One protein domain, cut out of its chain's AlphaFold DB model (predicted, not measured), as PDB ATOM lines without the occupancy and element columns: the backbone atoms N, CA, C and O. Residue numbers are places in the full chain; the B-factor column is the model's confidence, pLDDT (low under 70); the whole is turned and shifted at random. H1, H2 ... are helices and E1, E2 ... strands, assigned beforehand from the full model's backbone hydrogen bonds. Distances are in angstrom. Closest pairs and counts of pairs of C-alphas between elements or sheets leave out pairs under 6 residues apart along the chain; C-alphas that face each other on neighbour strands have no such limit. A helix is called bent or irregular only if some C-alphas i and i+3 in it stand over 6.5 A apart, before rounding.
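This is residues 4 to 198 of the 336 residues of an uncharacterized protein of Colletotrichum orbiculare (strain 104-T / ATCC 96160 / CBS 514.97 / LARS 414 / MAFF 240422) (UniProt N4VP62). A closed barrel of eight strands makes the core, with helices covering two opposite sides of it from outside: H1 and H2 on one side, with H3 farther out, and H4, H5 and H6 on the other. The printed part has 195 residues with six named helices and eight named strands, in the order E1 H1 E2 E3 H2 H3 E4 E5 H4 E6 E7 H5 H6 E8. Round the ring run E1, E3, E2, E8, E5, E7, E6, E4 and back to E1, antiparallel throughout; the class is mixed, helices and strands. The whole is compact, with a radius of gyration of the C-alphas of 16.7 A and spans of 48 by 34 by 31 A.

Start at E1, residues 4 to 8: E3, residues 57 to 63, lies on one side, with N 5 and O 61 at 2.9 A, and E4, residues 94 to 100, on the other, with N 6 and O 96 at 2.8 A, both within hydrogen-bond range. E2, residues 36 to 47, forms a hairpin with E3, bends by 71 degrees at residue 44 and pairs with E8, residues 188 to 196, where N 194 and O 46 are 2.8 A apart. E5, residues 111 to 119, has E8 on one side and E7, residues 155 to 162, on the other; N 113 and O 160 are 2.8 A apart. E6, residues 143 to 148, forms a hairpin with E7 and is the neighbour of E4, with N 99 and O 147 at 2.9 A. Outside the barrel, H1, residues 13 to 31, lies over E2, its height over the sheet 9.5 A; H2, residues 66 to 74, lies over E3. H3, residues 76 to 88, is not on the barrel but near H1. H4, residues 122 to 139, lies outside over E7 and touches H6, residues 175 to 185, at Leu 135 and Ala 180, C-alphas 4.9 A apart, at a shallow tilt of 17 degrees, opposite ways. H5, residues 165 to 172, lies outside over E5. Every O i to N i+4 pair is within hydrogen-bond range in H2, H5 and H6; H1 has 11 of 15, H3 8 of 9, H4 12 of 14.

Find C-alpha 4, where E1 begins, at (171.597, 188.087, 192.073), and C-alpha 196, where E8 ends, at (161.643, 180.981, 206.138). E2 measures 27.8 A, E8 26.1 A, H1 25.7 A, E5 and H4 25.5 A each. H1 and H4 are irregular: C-alphas 14 and 17 are 7.8 A apart, 123 and 126 7.7 A.

The farthest C-alphas, of Ala 76 and Pro 175, are 50.5 A apart. The printed part has no cut and no long link. Confidence is under 70 at residues 151 to 152 and 198.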
ATOM      1  N   VAL A   4     172.776 188.615 191.386       94.69
ATOM      2  CA  VAL A   4     171.597 188.087 192.073       94.69
ATOM      3  C   VAL A   4     170.359 188.775 191.549       94.69
ATOM      4  O   VAL A   4     170.268 190.000 191.543       94.69
ATOM      5  N   VAL A   5     169.372 187.969 191.185       95.00
ATOM      6  CA  VAL A   5     168.020 188.433 190.898       95.00
ATOM      7  C   VAL A   5     167.141 188.070 192.078       95.00
ATOM      8  O   VAL A   5     167.029 186.899 192.431       95.00
ATOM      9  N   VAL A   6     166.525 189.071 192.695       94.44
ATOM     10  CA  VAL A   6     165.498 188.898 193.721       94.44
ATOM     11  C   VAL A   6     164.137 189.070 193.074       94.44
ATOM     12  O   VAL A   6     163.894 190.053 192.375       94.44
ATOM     13  N   VAL A   7     163.233 188.136 193.342       93.81
ATOM     14  CA  VAL A   7     161.896 188.106 192.757       93.81
ATOM     15  C   VAL A   7     160.882 187.949 193.869       93.81
ATOM     16  O   VAL A   7     160.967 187.034 194.685       93.81
ATOM     17  N   THR A   8     159.908 188.847 193.882       93.94
ATOM     18  CA  THR A   8     158.728 188.768 194.742       93.94
ATOM     19  C   THR A   8     157.521 188.514 193.841       93.94
ATOM     20  O   THR A   8     156.996 189.463 193.249       93.94
ATOM     21  N   PRO A   9     157.114 187.246 193.642       91.94
ATOM     22  CA  PRO A   9     155.939 186.928 192.845       91.94
ATOM     23  C   PRO A   9     154.659 187.463 193.499       91.94
ATOM     24  O   PRO A   9     154.515 187.464 194.722       91.94
ATOM     25  N   ASN A  10     153.713 187.900 192.668       92.25
ATOM     26  CA  ASN A  10     152.412 188.382 193.120       92.25
ATOM     27  C   ASN A  10     151.399 187.226 193.142       92.25
ATOM     28  O   ASN A  10     150.647 187.015 192.187       92.25
ATOM     29  N   ILE A  11     151.440 186.436 194.214       90.62
ATOM     30  CA  ILE A  11     150.616 185.235 194.374       90.62
ATOM     31  C   ILE A  11     149.350 185.603 195.161       90.62
ATOM     32  O   ILE A  11     149.465 186.084 196.291       90.62
ATOM     33  N   PRO A  12     148.142 185.364 194.617       88.75
ATOM     34  CA  PRO A  12     146.907 185.545 195.370       88.75
ATOM     35  C   PRO A  12     146.905 184.694 196.646       88.75
ATOM     36  O   PRO A  12     147.293 183.528 196.610       88.75
ATOM     37  N   ALA A  13     146.392 185.227 197.758       86.81
ATOM     38  CA  ALA A  13     146.354 184.501 199.033       86.81
ATOM     39  C   ALA A  13     145.624 183.144 198.943       86.81
ATOM     40  O   ALA A  13     146.026 182.190 199.602       86.81
ATOM     41  N   GLY A  14     144.598 183.038 198.087       88.50
ATOM     42  CA  GLY A  14     143.870 181.787 197.837       88.50
ATOM     43  C   GLY A  14     144.700 180.683 197.170       88.50
ATOM     44  O   GLY A  14     144.320 179.522 197.253       88.50
ATOM     45  N   ASN A  15     145.846 181.028 196.575       88.75
ATOM     46  CA  ASN A  15     146.728 180.097 195.868       88.75
ATOM     47  C   ASN A  15     147.987 179.756 196.686       88.75
ATOM     48  O   ASN A  15     148.901 179.119 196.164       88.75
ATOM     49  N   LYS A  16     148.064 180.189 197.956       89.31
ATOM     50  CA  LYS A  16     149.233 179.989 198.829       89.31
ATOM     51  C   LYS A  16     149.659 178.521 198.893       89.31
ATOM     52  O   LYS A  16     150.808 178.213 198.587       89.31
ATOM     53  N   ASP A  17     148.758 177.637 199.311       90.69
ATOM     54  CA  ASP A  17     149.106 176.240 199.596       90.69
ATOM     55  C   ASP A  17     149.487 175.483 198.318       90.69
ATOM     56  O   ASP A  17     150.438 174.705 198.317       90.69
ATOM     57  N   GLU A  18     148.798 175.769 197.209       89.81
ATOM     58  CA  GLU A  18     149.109 175.202 195.894       89.81
ATOM     59  C   GLU A  18     150.499 175.651 195.421       89.81
ATOM     60  O   GLU A  18     151.324 174.819 195.044       89.81
ATOM     61  N   PHE A  19     150.803 176.954 195.521       90.31
ATOM     62  CA  PHE A  19     152.113 177.501 195.166       90.31
ATOM     63  C   PHE A  19     153.237 176.905 196.023       90.31
ATOM     64  O   PHE A  19     154.262 176.479 195.493       90.31
ATOM     65  N   LEU A  20     153.054 176.859 197.347       90.81
ATOM     66  CA  LEU A  20     154.051 176.290 198.255       90.81
ATOM     67  C   LEU A  20     154.249 174.789 198.009       90.81
ATOM     68  O   LEU A  20     155.377 174.310 198.103       90.81
ATOM     69  N   GLY A  21     153.189 174.065 197.634       90.25
ATOM     70  CA  GLY A  21     153.256 172.652 197.267       90.25
ATOM     71  C   GLY A  21     154.115 172.385 196.027       90.25
ATOM     72  O   GLY A  21     154.861 171.407 196.004       90.25
ATOM     73  N   VAL A  22     154.067 173.263 195.019       89.62
ATOM     74  CA  VAL A  22     154.858 173.103 193.781       89.62
ATOM     75  C   VAL A  22     156.223 173.793 193.816       89.62
ATOM     76  O   VAL A  22     157.079 173.508 192.974       89.62
ATOM     77  N   TRP A  23     156.467 174.682 194.783       90.81
ATOM     78  CA  TRP A  23     157.720 175.433 194.901       90.81
ATOM     79  C   TRP A  23     158.992 174.562 194.843       90.81
ATOM     80  O   TRP A  23     159.923 174.950 194.130       90.81
ATOM     81  N   PRO A  24     159.079 173.389 195.507       90.81
ATOM     82  CA  PRO A  24     160.263 172.534 195.408       90.81
ATOM     83  C   PRO A  24     160.596 172.117 193.968       90.81
ATOM     84  O   PRO A  24     161.771 172.111 193.591       90.81
ATOM     85  N   THR A  25     159.577 171.835 193.153       91.50
ATOM     86  CA  THR A  25     159.731 171.499 191.732       91.50
ATOM     87  C   THR A  25     160.216 172.713 190.946       91.50
ATOM     88  O   THR A  25     161.242 172.625 190.278       91.50
ATOM     89  N   ILE A  26     159.577 173.879 191.123       90.44
ATOM     90  CA  ILE A  26     159.994 175.138 190.475       90.44
ATOM     91  C   ILE A  26     161.465 175.434 190.768       90.44
ATOM     92  O   ILE A  26     162.252 175.714 189.865       90.44
ATOM     93  N   LYS A  27     161.852 175.354 192.043       92.38
ATOM     94  CA  LYS A  27     163.222 175.588 192.497       92.38
ATOM     95  C   LYS A  27     164.206 174.627 191.830       92.38
ATOM     96  O   LYS A  27     165.265 175.071 191.392       92.38
ATOM     97  N   SER A  28     163.863 173.340 191.754       92.75
ATOM     98  CA  SER A  28     164.691 172.316 191.108       92.75
ATOM     99  C   SER A  28     164.850 172.575 189.608       92.75
ATOM    100  O   SER A  28     165.969 172.533 189.100       92.75
ATOM    101  N   ASP A  29     163.761 172.893 188.912       93.81
ATOM    102  CA  ASP A  29     163.764 173.114 187.464       93.81
ATOM    103  C   ASP A  29     164.559 174.360 187.074       93.81
ATOM    104  O   ASP A  29     165.318 174.335 186.103       93.81
ATOM    105  N   VAL A  30     164.435 175.439 187.858       94.94
ATOM    106  CA  VAL A  30     165.235 176.660 187.680       94.94
ATOM    107  C   VAL A  30     166.706 176.380 187.985       94.94
ATOM    108  O   VAL A  30     167.570 176.778 187.208       94.94
ATOM    109  N   ALA A  31     167.012 175.665 189.072       94.25
ATOM    110  CA  ALA A  31     168.389 175.323 189.436       94.25
ATOM    111  C   ALA A  31     169.073 174.390 188.421       94.25
ATOM    112  O   ALA A  31     170.299 174.352 188.358       94.25
ATOM    113  N   ALA A  32     168.301 173.641 187.631       95.38
ATOM    114  CA  ALA A  32     168.814 172.793 186.561       95.38
ATOM    115  C   ALA A  32     169.154 173.564 185.272       95.38
ATOM    116  O   ALA A  32     169.773 172.989 184.372       95.38
ATOM    117  N   GLN A  33     168.760 174.839 185.153       96.06
ATOM    118  CA  GLN A  33     169.026 175.616 183.946       96.06
ATOM    119  C   GLN A  33     170.506 176.010 183.828       96.06
ATOM    120  O   GLN A  33     171.147 176.340 184.830       96.06
ATOM    121  N   PRO A  34     171.062 176.040 182.602       94.88
ATOM    122  CA  PRO A  34     172.410 176.546 182.366       94.88
ATOM    123  C   PRO A  34     172.598 177.967 182.916       94.88
ATOM    124  O   PRO A  34     171.714 178.810 182.778       94.88
ATOM    125  N   GLY A  35     173.753 178.222 183.533       93.00
ATOM    126  CA  GLY A  35     174.118 179.541 184.066       93.00
ATOM    127  C   GLY A  35     173.608 179.842 185.479       93.00
ATOM    128  O   GLY A  35     174.160 180.716 186.153       93.00
ATOM    129  N   VAL A  36     172.609 179.097 185.967       95.25
ATOM    130  CA  VAL A  36     172.084 179.239 187.331       95.25
ATOM    131  C   VAL A  36     173.028 178.560 188.324       95.25
ATOM    132  O   VAL A  36     173.300 177.365 188.234       95.25
ATOM    133  N   LEU A  37     173.529 179.323 189.296       93.31
ATOM    134  CA  LEU A  37     174.413 178.819 190.349       93.31
ATOM    135  C   LEU A  37     173.642 178.319 191.567       93.31
ATOM    136  O   LEU A  37     174.036 177.337 192.194       93.31
ATOM    137  N   ASN A  38     172.576 179.023 191.942       90.69
ATOM    138  CA  ASN A  38     171.747 178.659 193.083       90.69
ATOM    139  C   ASN A  38     170.360 179.300 192.981       90.69
ATOM    140  O   ASN A  38     170.210 180.394 192.437       90.69
ATOM    141  N   VAL A  39     169.372 178.641 193.585       92.56
ATOM    142  CA  VAL A  39     168.016 179.163 193.767       92.56
ATOM    143  C   VAL A  39     167.641 179.007 195.230       92.56
ATOM    144  O   VAL A  39     167.728 177.917 195.799       92.56
ATOM    145  N   THR A  40     167.217 180.098 195.853       90.94
ATOM    146  CA  THR A  40     166.736 180.112 197.239       90.94
ATOM    147  C   THR A  40     165.397 180.825 197.283       90.94
ATOM    148  O   THR A  40     165.135 181.689 196.460       90.94
ATOM    149  N   GLY A  41     164.521 180.474 198.213       92.31
ATOM    150  CA  GLY A  41     163.261 181.183 198.374       92.31
ATOM    151  C   GLY A  41     162.437 180.623 199.512       92.31
ATOM    152  O   GLY A  41     162.675 179.496 199.955       92.31
ATOM    153  N   GLY A  42     161.503 181.435 199.988       93.81
ATOM    154  CA  GLY A  42     160.720 181.139 201.173       93.81
ATOM    155  C   GLY A  42     159.559 182.102 201.384       93.81
ATOM    156  O   GLY A  42     159.513 183.198 200.815       93.81
ATOM    157  N   GLU A  43     158.625 181.675 202.232       94.69
ATOM    158  CA  GLU A  43     157.538 182.524 202.713       94.69
ATOM    159  C   GLU A  43     158.113 183.654 203.575       94.69
ATOM    160  O   GLU A  43     158.989 183.426 204.413       94.69
ATOM    161  N   VAL A  44     157.608 184.870 203.374       94.75
ATOM    162  CA  VAL A  44     157.924 186.021 204.220       94.75
ATOM    163  C   VAL A  44     157.187 185.859 205.543       94.75
ATOM    164  O   VAL A  44     155.963 185.928 205.600       94.75
ATOM    165  N   VAL A  45     157.947 185.671 206.616       94.19
ATOM    166  CA  VAL A  45     157.434 185.510 207.983       94.19
ATOM    167  C   VAL A  45     157.551 186.797 208.802       94.19
ATOM    168  O   VAL A  45     156.867 186.958 209.813       94.19
ATOM    169  N   GLY A  46     158.375 187.751 208.357       93.62
ATOM    170  CA  GLY A  46     158.528 189.048 209.007       93.62
ATOM    171  C   GLY A  46     158.848 190.179 208.036       93.62
ATOM    172  O   GLY A  46     159.528 189.984 207.032       93.62
ATOM    173  N   GLU A  47     158.384 191.382 208.361       93.44
ATOM    174  CA  GLU A  47     158.651 192.607 207.612       93.44
ATOM    175  C   GLU A  47     159.009 193.746 208.568       93.44
ATOM    176  O   GLU A  47     158.284 194.040 209.519       93.44
ATOM    177  N   ASN A  48     160.138 194.409 208.314       89.56
ATOM    178  CA  ASN A  48     160.614 195.575 209.064       89.56
ATOM    179  C   ASN A  48     160.664 195.386 210.596       89.56
ATOM    180  O   ASN A  48     160.548 196.354 211.344       89.56
ATOM    181  N   GLY A  49     160.892 194.156 211.066       83.50
ATOM    182  CA  GLY A  49     160.956 193.811 212.492       83.50
ATOM    183  C   GLY A  49     159.613 193.437 213.129       83.50
ATOM    184  O   GLY A  49     159.579 193.154 214.325       83.50
ATOM    185  N   GLY A  50     158.522 193.415 212.360       87.44
ATOM    186  CA  GLY A  50     157.225 192.872 212.769       87.44
ATOM    187  C   GLY A  50     156.866 191.587 212.014       87.44
ATOM    188  O   GLY A  50     157.544 191.237 211.048       87.44
ATOM    189  N   PRO A  51     155.803 190.877 212.426       89.69
ATOM    190  CA  PRO A  51     155.288 189.730 211.680       89.69
ATOM    191  C   PRO A  51     154.719 190.164 210.322       89.69
ATOM    192  O   PRO A  51     154.158 191.259 210.197       89.69
ATOM    193  N   ALA A  52     154.839 189.297 209.314       90.12
ATOM    194  CA  ALA A  52     154.187 189.507 208.026       90.12
ATOM    195  C   ALA A  52     152.658 189.521 208.194       90.12
ATOM    196  O   ALA A  52     152.098 188.730 208.955       90.12
ATOM    197  N   LYS A  53     151.983 190.448 207.508       89.75
ATOM    198  CA  LYS A  53     150.519 190.612 207.603       89.75
ATOM    199  C   LYS A  53     149.756 189.795 206.567       89.75
ATOM    200  O   LYS A  53     148.653 189.343 206.848       89.75
ATOM    201  N   ASP A  54     150.368 189.612 205.406       90.44
ATOM    202  CA  ASP A  54     149.792 188.946 204.246       90.44
ATOM    203  C   ASP A  54     150.794 187.926 203.710       90.44
ATOM    204  O   ASP A  54     152.005 188.081 203.897       90.44
ATOM    205  N   PHE A  55     150.294 186.905 203.012       91.62
ATOM    206  CA  PHE A  55     151.163 185.955 202.331       91.62
ATOM    207  C   PHE A  55     152.012 186.680 201.286       91.62
ATOM    208  O   PHE A  55     151.494 187.330 200.376       91.62
ATOM    209  N   LYS A  56     153.327 186.541 201.420       94.06
ATOM    210  CA  LYS A  56     154.308 186.971 200.431       94.06
ATOM    211  C   LYS A  56     155.368 185.896 200.322       94.06
ATOM    212  O   LYS A  56     155.676 185.199 201.288       94.06
ATOM    213  N   PHE A  57     155.955 185.805 199.146       94.00
ATOM    214  CA  PHE A  57     157.046 184.894 198.873       94.00
ATOM    215  C   PHE A  57     158.193 185.685 198.264       94.00
ATOM    216  O   PHE A  57     157.959 186.590 197.464       94.00
ATOM    217  N   VAL A  58     159.425 185.365 198.641       95.19
ATOM    218  CA  VAL A  58     160.618 185.933 198.010       95.19
ATOM    219  C   VAL A  58     161.508 184.788 197.580       95.19
ATOM    220  O   VAL A  58     161.745 183.856 198.346       95.19
ATOM    221  N   GLN A  59     162.030 184.886 196.364       93.94
ATOM    222  CA  GLN A  59     163.079 184.010 195.871       93.94
ATOM    223  C   GLN A  59     164.263 184.808 195.344       93.94
ATOM    224  O   GLN A  59     164.141 185.967 194.945       93.94
ATOM    225  N   THR A  60     165.409 184.151 195.306       94.00
ATOM    226  CA  THR A  60     166.634 184.636 194.699       94.00
ATOM    227  C   THR A  60     167.162 183.613 193.706       94.00
ATOM    228  O   THR A  60     167.092 182.404 193.940       94.00
ATOM    229  N   ILE A  61     167.700 184.109 192.597       95.00
ATOM    230  CA  ILE A  61     168.446 183.321 191.619       95.00
ATOM    231  C   ILE A  61     169.839 183.932 191.516       95.00
ATOM    232  O   ILE A  61     169.980 185.134 191.282       95.00
ATOM    233  N   ALA A  62     170.856 183.110 191.743       94.44
ATOM    234  CA  ALA A  62     172.251 183.509 191.688       94.44
ATOM    235  C   ALA A  62     172.882 183.073 190.364       94.44
ATOM    236  O   ALA A  62     172.718 181.930 189.938       94.44
ATOM    237  N   PHE A  63     173.656 183.969 189.765       95.12
ATOM    238  CA  PHE A  63     174.381 183.770 188.517       95.12
ATOM    239  C   PHE A  63     175.844 184.182 188.686       95.12
ATOM    240  O   PHE A  63     176.187 185.027 189.518       95.12
ATOM    241  N   ALA A  64     176.721 183.625 187.851       94.19
ATOM    242  CA  ALA A  64     178.127 184.030 187.827       94.19
ATOM    243  C   ALA A  64     178.317 185.451 187.261       94.19
ATOM    244  O   ALA A  64     179.322 186.109 187.544       94.19
ATOM    245  N   SER A  65     177.375 185.916 186.431       94.44
ATOM    246  CA  SER A  65     177.420 187.233 185.800       94.44
ATOM    247  C   SER A  65     176.050 187.704 185.307       94.44
ATOM    248  O   SER A  65     175.136 186.903 185.131       94.44
ATOM    249  N   ALA A  66     175.943 188.999 184.994       94.00
ATOM    250  CA  ALA A  66     174.774 189.575 184.325       94.00
ATOM    251  C   ALA A  66     174.519 188.974 182.925       94.00
ATOM    252  O   ALA A  66     173.383 188.918 182.467       94.00
ATOM    253  N   ALA A  67     175.564 188.501 182.233       95.12
ATOM    254  CA  ALA A  67     175.405 187.853 180.931       95.12
ATOM    255  C   ALA A  67     174.697 186.492 181.048       95.12
ATOM    256  O   ALA A  67     173.897 186.150 180.182       95.12
ATOM    257  N   GLU A  68     174.951 185.753 182.132       95.88
ATOM    258  CA  GLU A  68     174.261 184.492 182.440       95.88
ATOM    259  C   GLU A  68     172.792 184.740 182.819       95.88
ATOM    260  O   GLU A  68     171.916 184.046 182.310       95.88
ATOM    261  N   ASP A  69     172.493 185.778 183.618       95.00
ATOM    262  CA  ASP A  69     171.103 186.221 183.860       95.00
ATOM    263  C   ASP A  69     170.386 186.548 182.543       95.00
ATOM    264  O   ASP A  69     169.263 186.103 182.292       95.00
ATOM    265  N   LYS A  70     171.052 187.293 181.655       94.50
ATOM    266  CA  LYS A  70     170.485 187.636 180.352       94.50
ATOM    267  C   LYS A  70     170.210 186.386 179.511       94.50
ATOM    268  O   LYS A  70     169.103 186.231 179.008       94.50
ATOM    269  N   ALA A  71     171.170 185.469 179.409       95.75
ATOM    270  CA  ALA A  71     170.991 184.219 178.671       95.75
ATOM    271  C   ALA A  71     169.854 183.358 179.250       95.75
ATOM    272  O   ALA A  71     169.041 182.814 178.499       95.75
ATOM    273  N   PHE A  72     169.755 183.277 180.579       96.19
ATOM    274  CA  PHE A  72     168.671 182.585 181.266       96.19
ATOM    275  C   PHE A  72     167.313 183.239 180.984       96.19
ATOM    276  O   PHE A  72     166.385 182.551 180.566       96.19
ATOM    277  N   SER A  73     167.186 184.556 181.149       93.38
ATOM    278  CA  SER A  73     165.925 185.284 180.929       93.38
ATOM    279  C   SER A  73     165.446 185.257 179.476       93.38
ATOM    280  O   SER A  73     164.243 185.277 179.217       93.38
ATOM    281  N   GLU A  74     166.366 185.154 178.517       94.62
ATOM    282  CA  GLU A  74     166.050 185.030 177.093       94.62
ATOM    283  C   GLU A  74     165.755 183.585 176.652       94.62
ATOM    284  O   GLU A  74     165.270 183.384 175.528       94.62
ATOM    285  N   SER A  75     166.004 182.593 177.515       94.12
ATOM    286  CA  SER A  75     165.796 181.174 177.221       94.12
ATOM    287  C   SER A  75     164.323 180.827 176.971       94.12
ATOM    288  O   SER A  75     163.404 181.478 177.476       94.12
ATOM    289  N   ALA A  76     164.088 179.760 176.198       94.62
ATOM    290  CA  ALA A  76     162.740 179.233 175.978       94.62
ATOM    291  C   ALA A  76     162.077 178.824 177.302       94.62
ATOM    292  O   ALA A  76     160.914 179.148 177.521       94.62
ATOM    293  N   PHE A  77     162.852 178.206 178.203       93.56
ATOM    294  CA  PHE A  77     162.410 177.833 179.543       93.56
ATOM    295  C   PHE A  77     161.862 179.041 180.312       93.56
ATOM    296  O   PHE A  77     160.709 179.018 180.729       93.56
ATOM    297  N   ALA A  78     162.646 180.116 180.453       91.19
ATOM    298  CA  ALA A  78     162.228 181.284 181.228       91.19
ATOM    299  C   ALA A  78     160.990 181.969 180.632       91.19
ATOM    300  O   ALA A  78     160.090 182.352 181.374       91.19
ATOM    301  N   LYS A  79     160.911 182.081 179.300       90.94
ATOM    302  CA  LYS A  79     159.761 182.685 178.606       90.94
ATOM    303  C   LYS A  79     158.489 181.854 178.744       90.94
ATOM    304  O   LYS A  79     157.437 182.404 179.048       90.94
ATOM    305  N   GLU A  80     158.573 180.539 178.554       90.38
ATOM    306  CA  GLU A  80     157.425 179.642 178.730       90.38
ATOM    307  C   GLU A  80     156.943 179.654 180.181       90.38
ATOM    308  O   GLU A  80     155.747 179.792 180.456       90.38
ATOM    309  N   HIS A  81     157.890 179.570 181.115       84.75
ATOM    310  CA  HIS A  81     157.597 179.627 182.534       84.75
ATOM    311  C   HIS A  81     156.908 180.956 182.891       84.75
ATOM    312  O   HIS A  81     155.993 180.953 183.719       84.75
ATOM    313  N   ALA A  82     157.264 182.053 182.211       84.19
ATOM    314  CA  ALA A  82     156.716 183.380 182.461       84.19
ATOM    315  C   ALA A  82     155.272 183.548 182.035       84.19
ATOM    316  O   ALA A  82     154.482 184.143 182.769       84.19
ATOM    317  N   GLU A  83     154.914 182.998 180.885       85.38
ATOM    318  CA  GLU A  83     153.537 183.037 180.405       85.38
ATOM    319  C   GLU A  83     152.608 182.211 181.302       85.38
ATOM    320  O   GLU A  83     151.545 182.685 181.704       85.38
ATOM    321  N   LYS A  84     153.053 181.028 181.733       81.50
ATOM    322  CA  LYS A  84     152.332 180.210 182.721       81.50
ATOM    323  C   LYS A  84     152.168 180.932 184.069       81.50
ATOM    324  O   LYS A  84     151.106 180.850 184.680       81.50
ATOM    325  N   ALA A  85     153.180 181.688 184.512       79.06
ATOM    326  CA  ALA A  85     153.112 182.512 185.727       79.06
ATOM    327  C   ALA A  85     151.975 183.530 185.670       79.06
ATOM    328  O   ALA A  85     151.195 183.672 186.612       79.06
ATOM    329  N   LYS A  86     151.902 184.252 184.545       80.81
ATOM    330  CA  LYS A  86     150.953 185.348 184.333       80.81
ATOM    331  C   LYS A  86     149.510 184.873 184.436       80.81
ATOM    332  O   LYS A  86     148.682 185.611 184.957       80.81
ATOM    333  N   ALA A  87     149.220 183.646 184.001       78.00
ATOM    334  CA  ALA A  87     147.877 183.074 184.069       78.00
ATOM    335  C   ALA A  87     147.359 182.897 185.509       78.00
ATOM    336  O   ALA A  87     146.149 182.916 185.724       78.00
ATOM    337  N   LYS A  88     148.257 182.737 186.492       74.62
ATOM    338  CA  LYS A  88     147.901 182.430 187.889       74.62
ATOM    339  C   LYS A  88     148.270 183.533 188.894       74.62
ATOM    340  O   LYS A  88     147.929 183.426 190.073       74.62
ATOM    341  N   ALA A  89     148.967 184.581 188.455       81.81
ATOM    342  CA  ALA A  89     149.404 185.692 189.298       81.81
ATOM    343  C   ALA A  89     148.342 186.804 189.395       81.81
ATOM    344  O   ALA A  89     147.601 187.063 188.452       81.81
ATOM    345  N   ALA A  90     148.319 187.531 190.515       83.31
ATOM    346  CA  ALA A  90     147.486 188.733 190.680       83.31
ATOM    347  C   ALA A  90     148.075 189.980 189.984       83.31
ATOM    348  O   ALA A  90     147.525 191.077 190.082       83.31
ATOM    349  N   GLY A  91     149.214 189.835 189.307       86.62
ATOM    350  CA  GLY A  91     149.922 190.900 188.610       86.62
ATOM    351  C   GLY A  91     151.372 190.508 188.313       86.62
ATOM    352  O   GLY A  91     151.793 189.405 188.672       86.62
ATOM    353  N   PRO A  92     152.154 191.391 187.673       87.62
ATOM    354  CA  PRO A  92     153.562 191.124 187.413       87.62
ATOM    355  C   PRO A  92     154.355 190.973 188.725       87.62
ATOM    356  O   PRO A  92     154.020 191.615 189.726       87.62
ATOM    357  N   PRO A  93     155.410 190.137 188.741       90.50
ATOM    358  CA  PRO A  93     156.302 190.030 189.887       90.50
ATOM    359  C   PRO A  93     157.135 191.308 190.049       90.50
ATOM    360  O   PRO A  93     157.494 191.962 189.069       90.50
ATOM    361  N   LEU A  94     157.519 191.624 191.285       90.25
ATOM    362  CA  LEU A  94     158.565 192.613 191.530       90.25
ATOM    363  C   LEU A  94     159.926 191.937 191.359       90.25
ATOM    364  O   LEU A  94     160.243 190.993 192.083       90.25
ATOM    365  N   ILE A  95     160.730 192.440 190.427       91.25
ATOM    366  CA  ILE A  95     162.074 191.939 190.142       91.25
ATOM    367  C   ILE A  95     163.080 193.032 190.488       91.25
ATOM    368  O   ILE A  95     162.896 194.192 190.129       91.25
ATOM    369  N   ARG A  96     164.150 192.660 191.188       92.44
ATOM    370  CA  ARG A  96     165.296 193.531 191.459       92.44
ATOM    371  C   ARG A  96     166.582 192.779 191.163       92.44
ATOM    372  O   ARG A  96     166.729 191.637 191.596       92.44
ATOM    373  N   LYS A  97     167.515 193.417 190.463       94.38
ATOM    374  CA  LYS A  97     168.786 192.807 190.075       94.38
ATOM    375  C   LYS A  97     169.960 193.505 190.740       94.38
ATOM    376  O   LYS A  97     169.977 194.731 190.842       94.38
ATOM    377  N   PHE A  98     170.937 192.720 191.179       93.50
ATOM    378  CA  PHE A  98     172.062 193.209 191.962       93.50
ATOM    379  C   PHE A  98     173.386 192.624 191.489       93.50
ATOM    380  O   PHE A  98     173.531 191.409 191.360       93.50
ATOM    381  N   GLU A  99     174.379 193.494 191.326       92.38
ATOM    382  CA  GLU A  99     175.780 193.091 191.295       92.38
ATOM    383  C   GLU A  99     176.259 192.903 192.731       92.38
ATOM    384  O   GLU A  99     176.120 193.808 193.562       92.38
ATOM    385  N   THR A 100     176.845 191.748 193.034       88.25
ATOM    386  CA  THR A 100     177.313 191.433 194.385       88.25
ATOM    387  C   THR A 100     178.819 191.213 194.414       88.25
ATOM    388  O   THR A 100     179.470 190.991 193.389       88.25
ATOM    389  N   SER A 101     179.385 191.250 195.620       82.00
ATOM    390  CA  SER A 101     180.675 190.607 195.874       82.00
ATOM    391  C   SER A 101     180.562 189.085 195.714       82.00
ATOM    392  O   SER A 101     179.471 188.557 195.471       82.00
ATOM    393  N   ASP A 102     181.678 188.379 195.891       83.50
ATOM    394  CA  ASP A 102     181.691 186.916 195.937       83.50
ATOM    395  C   ASP A 102     180.644 186.371 196.915       83.50
ATOM    396  O   ASP A 102     180.390 186.951 197.980       83.50
ATOM    397  N   PHE A 103     180.009 185.267 196.518       81.88
ATOM    398  CA  PHE A 103     179.044 184.579 197.362       81.88
ATOM    399  C   PHE A 103     179.752 183.966 198.572       81.88
ATOM    400  O   PHE A 103     180.859 183.443 198.426       81.88
ATOM    401  N   PRO A 104     179.139 184.003 199.765       77.00
ATOM    402  CA  PRO A 104     179.697 183.313 200.915       77.00
ATOM    403  C   PRO A 104     179.677 181.795 200.678       77.00
ATOM    404  O   PRO A 104     178.708 181.263 200.142       77.00
ATOM    405  N   ASP A 105     180.711 181.092 201.146       75.75
ATOM    406  CA  ASP A 105     180.774 179.618 201.093       75.75
ATOM    407  C   ASP A 105     179.738 178.941 202.012       75.75
ATOM    408  O   ASP A 105     179.466 177.742 201.913       75.75
ATOM    409  N   GLU A 106     179.183 179.701 202.957       76.06
ATOM    410  CA  GLU A 106     178.208 179.223 203.930       76.06
ATOM    411  C   GLU A 106     176.805 179.189 203.321       76.06
ATOM    412  O   GLU A 106     176.377 180.120 202.636       76.06
ATOM    413  N   LYS A 107     176.067 178.113 203.601       75.12
ATOM    414  CA  LYS A 107     174.679 177.991 203.158       75.12
ATOM    415  C   LYS A 107     173.799 179.060 203.822       75.12
ATOM    416  O   LYS A 107     174.046 179.408 204.979       75.12
ATOM    417  N   PRO A 108     172.750 179.545 203.131       78.69
ATOM    418  CA  PRO A 108     171.726 180.367 203.763       78.69
ATOM    419  C   PRO A 108     171.136 179.646 204.974       78.69
ATOM    420  O   PRO A 108     170.920 178.436 204.920       78.69
ATOM    421  N   LYS A 109     170.872 180.390 206.048       86.69
ATOM    422  CA  LYS A 109     170.229 179.840 207.246       86.69
ATOM    423  C   LYS A 109     168.722 179.735 207.047       86.69
ATOM    424  O   LYS A 109     168.151 180.515 206.283       86.69
ATOM    425  N   ALA A 110     168.080 178.836 207.795       86.62
ATOM    426  CA  ALA A 110     166.636 178.599 207.744       86.62
ATOM    427  C   ALA A 110     165.805 179.891 207.832       86.62
ATOM    428  O   ALA A 110     164.810 180.027 207.127       86.62
ATOM    429  N   LEU A 111     166.238 180.870 208.634       91.69
ATOM    430  CA  LEU A 111     165.700 182.223 208.584       91.69
ATOM    431  C   LEU A 111     166.710 183.162 207.936       91.69
ATOM    432  O   LEU A 111     167.823 183.338 208.428       91.69
ATOM    433  N   THR A 112     166.310 183.788 206.835       92.31
ATOM    434  CA  THR A 112     167.169 184.708 206.084       92.31
ATOM    435  C   THR A 112     166.465 186.047 205.911       92.31
ATOM    436  O   THR A 112     165.351 186.111 205.395       92.31
ATOM    437  N   GLU A 113     167.103 187.124 206.363       93.06
ATOM    438  CA  GLU A 113     166.647 188.494 206.152       93.06
ATOM    439  C   GLU A 113     167.296 189.072 204.895       93.06
ATOM    440  O   GLU A 113     168.522 189.094 204.775       93.06
ATOM    441  N   PHE A 114     166.475 189.601 203.993       93.12
ATOM    442  CA  PHE A 114     166.901 190.468 202.905       93.12
ATOM    443  C   PHE A 114     166.596 191.921 203.260       93.12
ATOM    444  O   PHE A 114     165.459 192.276 203.571       93.12
ATOM    445  N   SER A 115     167.614 192.766 203.174       93.44
ATOM    446  CA  SER A 115     167.530 194.211 203.345       93.44
ATOM    447  C   SER A 115     167.706 194.900 201.993       93.44
ATOM    448  O   SER A 115     168.682 194.658 201.284       93.44
ATOM    449  N   PHE A 116     166.768 195.779 201.655       93.69
ATOM    450  CA  PHE A 116     166.801 196.648 200.483       93.69
ATOM    451  C   PHE A 116     166.834 198.093 200.957       93.69
ATOM    452  O   PHE A 116     165.934 198.515 201.683       93.69
ATOM    453  N   LEU A 117     167.845 198.848 200.550       94.38
ATOM    454  CA  LEU A 117     167.962 200.271 200.839       94.38
ATOM    455  C   LEU A 117     167.864 201.049 199.535       94.38
ATOM    456  O   LEU A 117     168.840 201.120 198.797       94.38
ATOM    457  N   GLU A 118     166.706 201.643 199.273       93.06
ATOM    458  CA  GLU A 118     166.544 202.622 198.198       93.06
ATOM    459  C   GLU A 118     167.250 203.912 198.640       93.06
ATOM    460  O   GLU A 118     166.805 204.576 199.584       93.06
ATOM    461  N   LEU A 119     168.390 204.223 198.019       90.06
ATOM    462  CA  LEU A 119     169.212 205.377 198.372       90.06
ATOM    463  C   LEU A 119     168.496 206.669 197.985       90.06
ATOM    464  O   LEU A 119     167.993 206.811 196.875       90.06
ATOM    465  N   ALA A 120     168.503 207.641 198.896       87.56
ATOM    466  CA  ALA A 120     168.018 208.985 198.587       87.56
ATOM    467  C   ALA A 120     169.001 209.776 197.698       87.56
ATOM    468  O   ALA A 120     168.613 210.752 197.064       87.56
ATOM    469  N   ASP A 121     170.276 209.377 197.696       84.38
ATOM    470  CA  ASP A 121     171.375 210.016 196.973       84.38
ATOM    471  C   ASP A 121     172.430 208.955 196.623       84.38
ATOM    472  O   ASP A 121     173.067 208.379 197.513       84.38
ATOM    473  N   GLU A 122     172.612 208.688 195.329       81.38
ATOM    474  CA  GLU A 122     173.514 207.642 194.833       81.38
ATOM    475  C   GLU A 122     174.979 207.900 195.205       81.38
ATOM    476  O   GLU A 122     175.743 206.958 195.420       81.38
ATOM    477  N   SER A 123     175.369 209.171 195.369       85.44
ATOM    478  CA  SER A 123     176.737 209.541 195.758       85.44
ATOM    479  C   SER A 123     177.114 209.029 197.151       85.44
ATOM    480  O   SER A 123     178.295 208.926 197.487       85.44
ATOM    481  N   LYS A 124     176.120 208.647 197.963       86.25
ATOM    482  CA  LYS A 124     176.308 208.116 199.317       86.25
ATOM    483  C   LYS A 124     176.408 206.597 199.373       86.25
ATOM    484  O   LYS A 124     176.442 206.046 200.473       86.25
ATOM    485  N   HIS A 125     176.488 205.921 198.228       84.88
ATOM    486  CA  HIS A 125     176.567 204.464 198.158       84.88
ATOM    487  C   HIS A 125     177.672 203.878 199.054       84.88
ATOM    488  O   HIS A 125     177.418 202.953 199.823       84.88
ATOM    489  N   ASP A 126     178.882 204.442 199.026       87.25
ATOM    490  CA  ASP A 126     179.997 203.935 199.839       87.25
ATOM    491  C   ASP A 126     179.758 204.125 201.344       87.25
ATOM    492  O   ASP A 126     180.060 203.238 202.145       87.25
ATOM    493  N   GLY A 127     179.138 205.244 201.732       90.25
ATOM    494  CA  GLY A 127     178.720 205.487 203.113       90.25
ATOM    495  C   GLY A 127     177.642 204.503 203.573       90.25
ATOM    496  O   GLY A 127     177.739 203.950 204.669       90.25
ATOM    497  N   ALA A 128     176.657 204.228 202.715       90.81
ATOM    498  CA  ALA A 128     175.603 203.256 202.981       90.81
ATOM    499  C   ALA A 128     176.156 201.827 203.089       90.81
ATOM    500  O   ALA A 128     175.778 201.081 203.992       90.81
ATOM    501  N   LYS A 129     177.106 201.461 202.221       89.56
ATOM    502  CA  LYS A 129     177.825 200.183 202.287       89.56
ATOM    503  C   LYS A 129     178.586 200.044 203.602       89.56
ATOM    504  O   LYS A 129     178.510 198.992 204.231       89.56
ATOM    505  N   GLN A 130     179.285 201.087 204.048       90.75
ATOM    506  CA  GLN A 130     179.977 201.042 205.336       90.75
ATOM    507  C   GLN A 130     178.989 200.919 206.504       90.75
ATOM    508  O   GLN A 130     179.205 200.102 207.391       90.75
ATOM    509  N   ALA A 131     177.874 201.657 206.485       92.31
ATOM    510  CA  ALA A 131     176.840 201.541 207.515       92.31
ATOM    511  C   ALA A 131     176.187 200.146 207.546       92.31
ATOM    512  O   ALA A 131     175.880 199.641 208.625       92.31
ATOM    513  N   TRP A 132     176.033 199.492 206.389       91.75
ATOM    514  CA  TRP A 132     175.629 198.087 206.321       91.75
ATOM    515  C   TRP A 132     176.652 197.179 207.006       91.75
ATOM    516  O   TRP A 132     176.284 196.384 207.863       91.75
ATOM    517  N   LEU A 133     177.943 197.315 206.688       90.69
ATOM    518  CA  LEU A 133     178.996 196.511 207.318       90.69
ATOM    519  C   LEU A 133     179.070 196.735 208.839       90.69
ATOM    520  O   LEU A 133     179.240 195.770 209.583       90.69
ATOM    521  N   ASP A 134     178.875 197.972 209.304       92.56
ATOM    522  CA  ASP A 134     178.787 198.303 210.732       92.56
ATOM    523  C   ASP A 134     177.599 197.575 211.398       92.56
ATOM    524  O   ASP A 134     177.741 197.008 212.484       92.56
ATOM    525  N   LEU A 135     176.432 197.542 210.737       92.94
ATOM    526  CA  LEU A 135     175.252 196.806 211.206       92.94
ATOM    527  C   LEU A 135     175.514 195.297 211.272       92.94
ATOM    528  O   LEU A 135     175.203 194.660 212.277       92.94
ATOM    529  N   VAL A 136     176.126 194.725 210.237       90.94
ATOM    530  CA  VAL A 136     176.485 193.300 210.179       90.94
ATOM    531  C   VAL A 136     177.435 192.932 211.318       90.94
ATOM    532  O   VAL A 136     177.225 191.927 212.002       90.94
ATOM    533  N   ALA A 137     178.440 193.773 211.574       91.19
ATOM    534  CA  ALA A 137     179.373 193.596 212.680       91.19
ATOM    535  C   ALA A 137     178.664 193.660 214.044       91.19
ATOM    536  O   ALA A 137     178.944 192.836 214.914       91.19
ATOM    537  N   ALA A 138     177.712 194.582 214.224       92.44
ATOM    538  CA  ALA A 138     176.918 194.684 215.451       92.44
ATOM    539  C   ALA A 138     175.994 193.470 215.667       92.44
ATOM    540  O   ALA A 138     175.784 193.041 216.805       92.44
ATOM    541  N   VAL A 139     175.453 192.902 214.585       90.94
ATOM    542  CA  VAL A 139     174.669 191.657 214.604       90.94
ATOM    543  C   VAL A 139     175.554 190.453 214.959       90.94
ATOM    544  O   VAL A 139     175.092 189.533 215.635       90.94
ATOM    545  N   GLY A 140     176.833 190.477 214.564       82.81
ATOM    546  CA  GLY A 140     177.784 189.375 214.752       82.81
ATOM    547  C   GLY A 140     177.638 188.267 213.706       82.81
ATOM    548  O   GLY A 140     178.061 187.135 213.938       82.81
ATOM    549  N   GLY A 141     176.999 188.580 212.577       71.12
ATOM    550  CA  GLY A 141     176.770 187.651 211.475       71.12
ATOM    551  C   GLY A 141     177.802 187.792 210.360       71.12
ATOM    552  O   GLY A 141     178.609 188.720 210.333       71.12
ATOM    553  N   LYS A 142     177.733 186.879 209.391       70.75
ATOM    554  CA  LYS A 142     178.294 187.106 208.060       70.75
ATOM    555  C   LYS A 142     177.187 187.663 207.183       70.75
ATOM    556  O   LYS A 142     176.062 187.171 207.232       70.75
ATOM    557  N   ALA A 143     177.519 188.663 206.383       70.62
ATOM    558  CA  ALA A 143     176.608 189.192 205.389       70.62
ATOM    559  C   ALA A 143     177.249 189.166 204.019       70.62
ATOM    560  O   ALA A 143     178.464 189.308 203.877       70.62
ATOM    561  N   PHE A 144     176.392 189.053 203.020       75.75
ATOM    562  CA  PHE A 144     176.730 189.396 201.654       75.75
ATOM    563  C   PHE A 144     175.773 190.483 201.183       75.75
ATOM    564  O   PHE A 144     174.702 190.686 201.761       75.75
ATOM    565  N   GLY A 145     176.190 191.229 200.172       80.94
ATOM    566  CA  GLY A 145     175.417 192.349 199.679       80.94
ATOM    567  C   GLY A 145     175.861 192.786 198.299       80.94
ATOM    568  O   GLY A 145     176.832 192.277 197.735       80.94
ATOM    569  N   GLY A 146     175.120 193.736 197.758       87.38
ATOM    570  CA  GLY A 146     175.322 194.230 196.414       87.38
ATOM    571  C   GLY A 146     174.692 195.589 196.196       87.38
ATOM    572  O   GLY A 146     174.132 196.197 197.109       87.38
ATOM    573  N   ARG A 147     174.792 196.042 194.956       89.38
ATOM    574  CA  ARG A 147     174.171 197.269 194.463       89.38
ATOM    575  C   ARG A 147     173.283 196.938 193.281       89.38
ATOM    576  O   ARG A 147     173.553 195.959 192.586       89.38
ATOM    577  N   SER A 148     172.239 197.727 193.064       90.19
ATOM    578  CA  SER A 148     171.376 197.583 191.893       90.19
ATOM    579  C   SER A 148     172.205 197.601 190.608       90.19
ATOM    580  O   SER A 148     173.154 198.377 190.486       90.19
ATOM    581  N   ALA A 149     171.869 196.708 189.682       86.69
ATOM    582  CA  ALA A 149     172.578 196.556 188.412       86.69
ATOM    583  C   ALA A 149     171.875 197.224 187.223       86.69
ATOM    584  O   ALA A 149     172.483 197.390 186.169       86.69
ATOM    585  N   ASP A 150     170.604 197.569 187.397       79.25
ATOM    586  CA  ASP A 150     169.753 198.130 186.354       79.25
ATOM    587  C   ASP A 150     169.655 199.654 186.518       79.25
ATOM    588  O   ASP A 150     169.917 200.175 187.603       79.25
ATOM    589  N   ASP A 151     169.169 200.349 185.487       67.88
ATOM    590  CA  ASP A 151     168.948 201.810 185.466       67.88
ATOM    591  C   ASP A 151     167.810 202.290 186.405       67.88
ATOM    592  O   ASP A 151     167.280 203.393 186.267       67.88
ATOM    593  N   GLY A 152     167.376 201.437 187.338       68.19
ATOM    594  CA  GLY A 152     166.391 201.760 188.364       68.19
ATOM    595  C   GLY A 152     166.995 202.533 189.544       68.19
ATOM    596  O   GLY A 152     168.179 202.861 189.540       68.19
ATOM    597  N   PRO A 153     166.197 202.807 190.595       74.94
ATOM    598  CA  PRO A 153     166.684 203.509 191.779       74.94
ATOM    599  C   PRO A 153     167.911 202.817 192.374       74.94
ATOM    600  O   PRO A 153     167.873 201.602 192.605       74.94
ATOM    601  N   ALA A 154     168.964 203.583 192.680       83.69
ATOM    602  CA  ALA A 154     170.146 203.044 193.339       83.69
ATOM    603  C   ALA A 154     169.759 202.344 194.644       83.69
ATOM    604  O   ALA A 154     169.375 202.972 195.633       83.69
ATOM    605  N   THR A 155     169.845 201.017 194.634       86.81
ATOM    606  CA  THR A 155     169.372 200.184 195.734       86.81
ATOM    607  C   THR A 155     170.522 199.358 196.281       86.81
ATOM    608  O   THR A 155     171.114 198.546 195.571       86.81
ATOM    609  N   GLY A 156     170.825 199.540 197.564       89.25
ATOM    610  CA  GLY A 156     171.699 198.642 198.307       89.25
ATOM    611  C   GLY A 156     170.969 197.345 198.652       89.25
ATOM    612  O   GLY A 156     169.804 197.366 199.048       89.25
ATOM    613  N   PHE A 157     171.665 196.222 198.525       91.12
ATOM    614  CA  PHE A 157     171.176 194.900 198.893       91.12
ATOM    615  C   PHE A 157     172.050 194.297 199.982       91.12
ATOM    616  O   PHE A 157     173.276 194.342 199.887       91.12
ATOM    617  N   GLY A 158     171.424 193.718 200.998       90.56
ATOM    618  CA  GLY A 158     172.105 193.058 202.101       90.56
ATOM    619  C   GLY A 158     171.357 191.812 202.549       90.56
ATOM    620  O   GLY A 158     170.128 191.773 202.499       90.56
ATOM    621  N   VAL A 159     172.096 190.797 202.990       90.44
ATOM    622  CA  VAL A 159     171.528 189.534 203.470       90.44
ATOM    623  C   VAL A 159     172.134 189.135 204.807       90.44
ATOM    624  O   VAL A 159     173.353 189.189 204.976       90.44
ATOM    625  N   LEU A 160     171.282 188.715 205.741       90.69
ATOM    626  CA  LEU A 160     171.650 188.210 207.065       90.69
ATOM    627  C   LEU A 160     170.938 186.886 207.350       90.69
ATOM    628  O   LEU A 160     169.758 186.739 207.054       90.69
ATOM    629  N   GLY A 161     171.646 185.932 207.952       90.38
ATOM    630  CA  GLY A 161     171.080 184.647 208.366       90.38
ATOM    631  C   GLY A 161     170.901 184.550 209.880       90.38
ATOM    632  O   GLY A 161     171.796 184.929 210.638       90.38
ATOM    633  N   PHE A 162     169.797 183.939 210.308       89.62
ATOM    634  CA  PHE A 162     169.449 183.668 211.701       89.62
ATOM    635  C   PHE A 162     169.005 182.209 211.889       89.62
ATOM    636  O   PHE A 162     168.501 181.569 210.970       89.62
ATOM    637  N   GLU A 163     169.192 181.687 213.098       87.62
ATOM    638  CA  GLU A 163     168.793 180.329 213.494       87.62
ATOM    639  C   GLU A 163     167.318 180.255 213.919       87.62
ATOM    640  O   GLU A 163     166.693 179.205 213.824       87.62
ATOM    641  N   SER A 164     166.761 181.354 214.442       87.94
ATOM    642  CA  SER A 164     165.405 181.394 215.009       87.94
ATOM    643  C   SER A 164     164.822 182.809 215.041       87.94
ATOM    644  O   SER A 164     165.556 183.803 214.985       87.94
ATOM    645  N   LEU A 165     163.492 182.911 215.148       87.81
ATOM    646  CA  LEU A 165     162.799 184.196 215.293       87.81
ATOM    647  C   LEU A 165     163.169 184.869 216.618       87.81
ATOM    648  O   LEU A 165     163.336 186.086 216.676       87.81
ATOM    649  N   GLU A 166     163.359 184.079 217.672       89.19
ATOM    650  CA  GLU A 166     163.819 184.541 218.977       89.19
ATOM    651  C   GLU A 166     165.187 185.218 218.853       89.19
ATOM    652  O   GLU A 166     165.363 186.334 219.345       89.19
ATOM    653  N   GLN A 167     166.123 184.607 218.113       90.06
ATOM    654  CA  GLN A 167     167.433 185.203 217.863       90.06
ATOM    655  C   GLN A 167     167.319 186.537 217.113       90.06
ATOM    656  O   GLN A 167     168.032 187.483 217.458       90.06
ATOM    657  N   VAL A 168     166.434 186.640 216.113       89.94
ATOM    658  CA  VAL A 168     166.182 187.905 215.395       89.94
ATOM    659  C   VAL A 168     165.724 188.979 216.383       89.94
ATOM    660  O   VAL A 168     166.326 190.052 216.467       89.94
ATOM    661  N   ILE A 169     164.696 188.674 217.179       88.62
ATOM    662  CA  ILE A 169     164.102 189.605 218.145       88.62
ATOM    663  C   ILE A 169     165.139 190.058 219.180       88.62
ATOM    664  O   ILE A 169     165.260 191.251 219.456       88.62
ATOM    665  N   GLU A 170     165.895 189.130 219.763       91.69
ATOM    666  CA  GLU A 170     166.925 189.447 220.755       91.69
ATOM    667  C   GLU A 170     168.074 190.260 220.163       91.69
ATOM    668  O   GLU A 170     168.584 191.175 220.810       91.69
ATOM    669  N   THR A 171     168.460 189.975 218.919       92.56
ATOM    670  CA  THR A 171     169.534 190.698 218.235       92.56
ATOM    671  C   THR A 171     169.161 192.158 218.017       92.56
ATOM    672  O   THR A 171     169.937 193.036 218.393       92.56
ATOM    673  N   TYR A 172     167.963 192.439 217.499       91.12
ATOM    674  CA  TYR A 172     167.525 193.818 217.254       91.12
ATOM    675  C   TYR A 172     167.153 194.595 218.524       91.12
ATOM    676  O   TYR A 172     167.085 195.821 218.483       91.12
ATOM    677  N   LYS A 173     166.984 193.923 219.671       91.94
ATOM    678  CA  LYS A 173     166.861 194.584 220.984       91.94
ATOM    679  C   LYS A 173     168.190 195.122 221.519       91.94
ATOM    680  O   LYS A 173     168.183 195.934 222.445       91.94
ATOM    681  N   LYS A 174     169.337 194.685 220.982       94.56
ATOM    682  CA  LYS A 174     170.652 195.166 221.428       94.56
ATOM    683  C   LYS A 174     170.822 196.643 221.037       94.56
ATOM    684  O   LYS A 174     170.707 196.955 219.851       94.56
ATOM    685  N   PRO A 175     171.193 197.542 221.971       95.06
ATOM    686  CA  PRO A 175     171.339 198.969 221.669       95.06
ATOM    687  C   PRO A 175     172.312 199.268 220.522       95.06
ATOM    688  O   PRO A 175     172.042 200.130 219.693       95.06
ATOM    689  N   ALA A 176     173.417 198.519 220.431       94.62
ATOM    690  CA  ALA A 176     174.394 198.677 219.354       94.62
ATOM    691  C   ALA A 176     173.814 198.335 217.969       94.62
ATOM    692  O   ALA A 176     174.103 199.027 216.997       94.62
ATOM    693  N   VAL A 177     172.967 197.302 217.883       94.69
ATOM    694  CA  VAL A 177     172.303 196.904 216.631       94.69
ATOM    695  C   VAL A 177     171.244 197.931 216.248       94.69
ATOM    696  O   VAL A 177     171.189 198.339 215.092       94.69
ATOM    697  N   ALA A 178     170.442 198.390 217.213       93.31
ATOM    698  CA  ALA A 178     169.438 199.425 216.979       93.31
ATOM    699  C   ALA A 178     170.072 200.726 216.455       93.31
ATOM    700  O   ALA A 178     169.620 201.255 215.444       93.31
ATOM    701  N   ALA A 179     171.166 201.184 217.073       95.06
ATOM    702  CA  ALA A 179     171.885 202.380 216.636       95.06
ATOM    703  C   ALA A 179     172.520 202.217 215.242       95.06
ATOM    704  O   ALA A 179     172.470 203.135 214.422       95.06
ATOM    705  N   ALA A 180     173.103 201.050 214.943       95.50
ATOM    706  CA  ALA A 180     173.669 200.780 213.621       95.50
ATOM    707  C   ALA A 180     172.583 200.711 212.534       95.50
ATOM    708  O   ALA A 180     172.775 201.232 211.435       95.50
ATOM    709  N   LEU A 181     171.426 200.122 212.851       94.19
ATOM    710  CA  LEU A 181     170.276 200.078 211.954       94.19
ATOM    711  C   LEU A 181     169.720 201.480 211.692       94.19
ATOM    712  O   LEU A 181     169.473 201.820 210.539       94.19
ATOM    713  N   GLU A 182     169.565 202.299 212.732       94.69
ATOM    714  CA  GLU A 182     169.117 203.689 212.602       94.69
ATOM    715  C   GLU A 182     170.071 204.485 211.702       94.69
ATOM    716  O   GLU A 182     169.631 205.132 210.753       94.69
ATOM    717  N   LYS A 183     171.389 204.356 211.915       94.56
ATOM    718  CA  LYS A 183     172.411 204.957 211.044       94.56
ATOM    719  C   LYS A 183     172.256 204.496 209.594       94.56
ATOM    720  O   LYS A 183     172.294 205.331 208.693       94.56
ATOM    721  N   TYR A 184     172.075 203.198 209.352       93.38
ATOM    722  CA  TYR A 184     171.874 202.660 208.005       93.38
ATOM    723  C   TYR A 184     170.619 203.239 207.331       93.38
ATOM    724  O   TYR A 184     170.657 203.616 206.161       93.38
ATOM    725  N   GLN A 185     169.537 203.413 208.090       94.00
ATOM    726  CA  GLN A 185     168.279 203.997 207.614       94.00
ATOM    727  C   GLN A 185     168.375 205.497 207.292       94.00
ATOM    728  O   GLN A 185     167.547 206.010 206.545       94.00
ATOM    729  N   THR A 186     169.395 206.218 207.770       95.38
ATOM    730  CA  THR A 186     169.588 207.636 207.394       95.38
ATOM    731  C   THR A 186     169.939 207.844 205.917       95.38
ATOM    732  O   THR A 186     169.811 208.955 205.405       95.38
ATOM    733  N   PHE A 187     170.373 206.791 205.217       93.25
ATOM    734  CA  PHE A 187     170.779 206.865 203.812       93.25
ATOM    735  C   PHE A 187     169.607 206.766 202.827       93.25
ATOM    736  O   PHE A 187     169.778 207.068 201.644       93.25
ATOM    737  N   GLY A 188     168.423 206.360 203.289       93.12
ATOM    738  CA  GLY A 188     167.266 206.208 202.420       93.12
ATOM    739  C   GLY A 188     166.189 205.297 202.989       93.12
ATOM    740  O   GLY A 188     166.143 204.998 204.181       93.12
ATOM    741  N   LYS A 189     165.292 204.843 202.118       93.19
ATOM    742  CA  LYS A 189     164.162 204.010 202.525       93.19
ATOM    743  C   LYS A 189     164.599 202.553 202.609       93.19
ATOM    744  O   LYS A 189     164.914 201.926 201.599       93.19
ATOM    745  N   THR A 190     164.581 201.996 203.816       92.75
ATOM    746  CA  THR A 190     164.915 200.586 204.040       92.75
ATOM    747  C   THR A 190     163.663 199.716 204.085       92.75
ATOM    748  O   THR A 190     162.728 199.994 204.833       92.75
ATOM    749  N   THR A 191     163.675 198.622 203.330       93.31
ATOM    750  CA  THR A 191     162.723 197.514 203.445       93.31
ATOM    751  C   THR A 191     163.481 196.269 203.878       93.31
ATOM    752  O   THR A 191     164.449 195.888 203.226       93.31
ATOM    753  N   ARG A 192     163.041 195.623 204.957       93.94
ATOM    754  CA  ARG A 192     163.615 194.361 205.436       93.94
ATOM    755  C   ARG A 192     162.556 193.278 205.419       93.94
ATOM    756  O   ARG A 192     161.476 193.486 205.971       93.94
ATOM    757  N   VAL A 193     162.867 192.147 204.806       95.44
ATOM    758  CA  VAL A 193     161.976 190.988 204.720       95.44
ATOM    759  C   VAL A 193     162.698 189.767 205.259       95.44
ATOM    760  O   VAL A 193     163.792 189.439 204.811       95.44
ATOM    761  N   LEU A 194     162.090 189.109 206.235       95.31
ATOM    762  CA  LEU A 194     162.573 187.869 206.818       95.31
ATOM    763  C   LEU A 194     161.801 186.716 206.192       95.31
ATOM    764  O   LEU A 194     160.575 186.675 206.304       95.31
ATOM    765  N   ILE A 195     162.512 185.788 205.557       94.94
ATOM    766  CA  ILE A 195     161.915 184.583 204.988       94.94
ATOM    767  C   ILE A 195     162.269 183.337 205.784       94.94
ATOM    768  O   ILE A 195     163.348 183.253 206.372       94.94
ATOM    769  N   SER A 196     161.372 182.356 205.731       93.06
ATOM    770  CA  SER A 196     161.643 180.981 206.138       93.06
ATOM    771  C   SER A 196     161.997 180.144 204.913       93.06
ATOM    772  O   SER A 196     161.154 179.914 204.046       93.06
ATOM    773  N   ILE A 197     163.245 179.692 204.840       87.06
ATOM    774  CA  ILE A 197     163.738 178.784 203.807       87.06
ATOM    775  C   ILE A 197     163.491 177.360 204.294       87.06
ATOM    776  O   ILE A 197     164.072 176.924 205.285       87.06
ATOM    777  N   ASP A 198     162.643 176.620 203.586       68.06
ATOM    778  CA  ASP A 198     162.480 175.193 203.849       68.06
ATOM    779  C   ASP A 198     163.665 174.416 203.238       68.06
ATOM    780  O   ASP A 198     163.886 174.406 202.020       68.06
TER     781      ASP A 198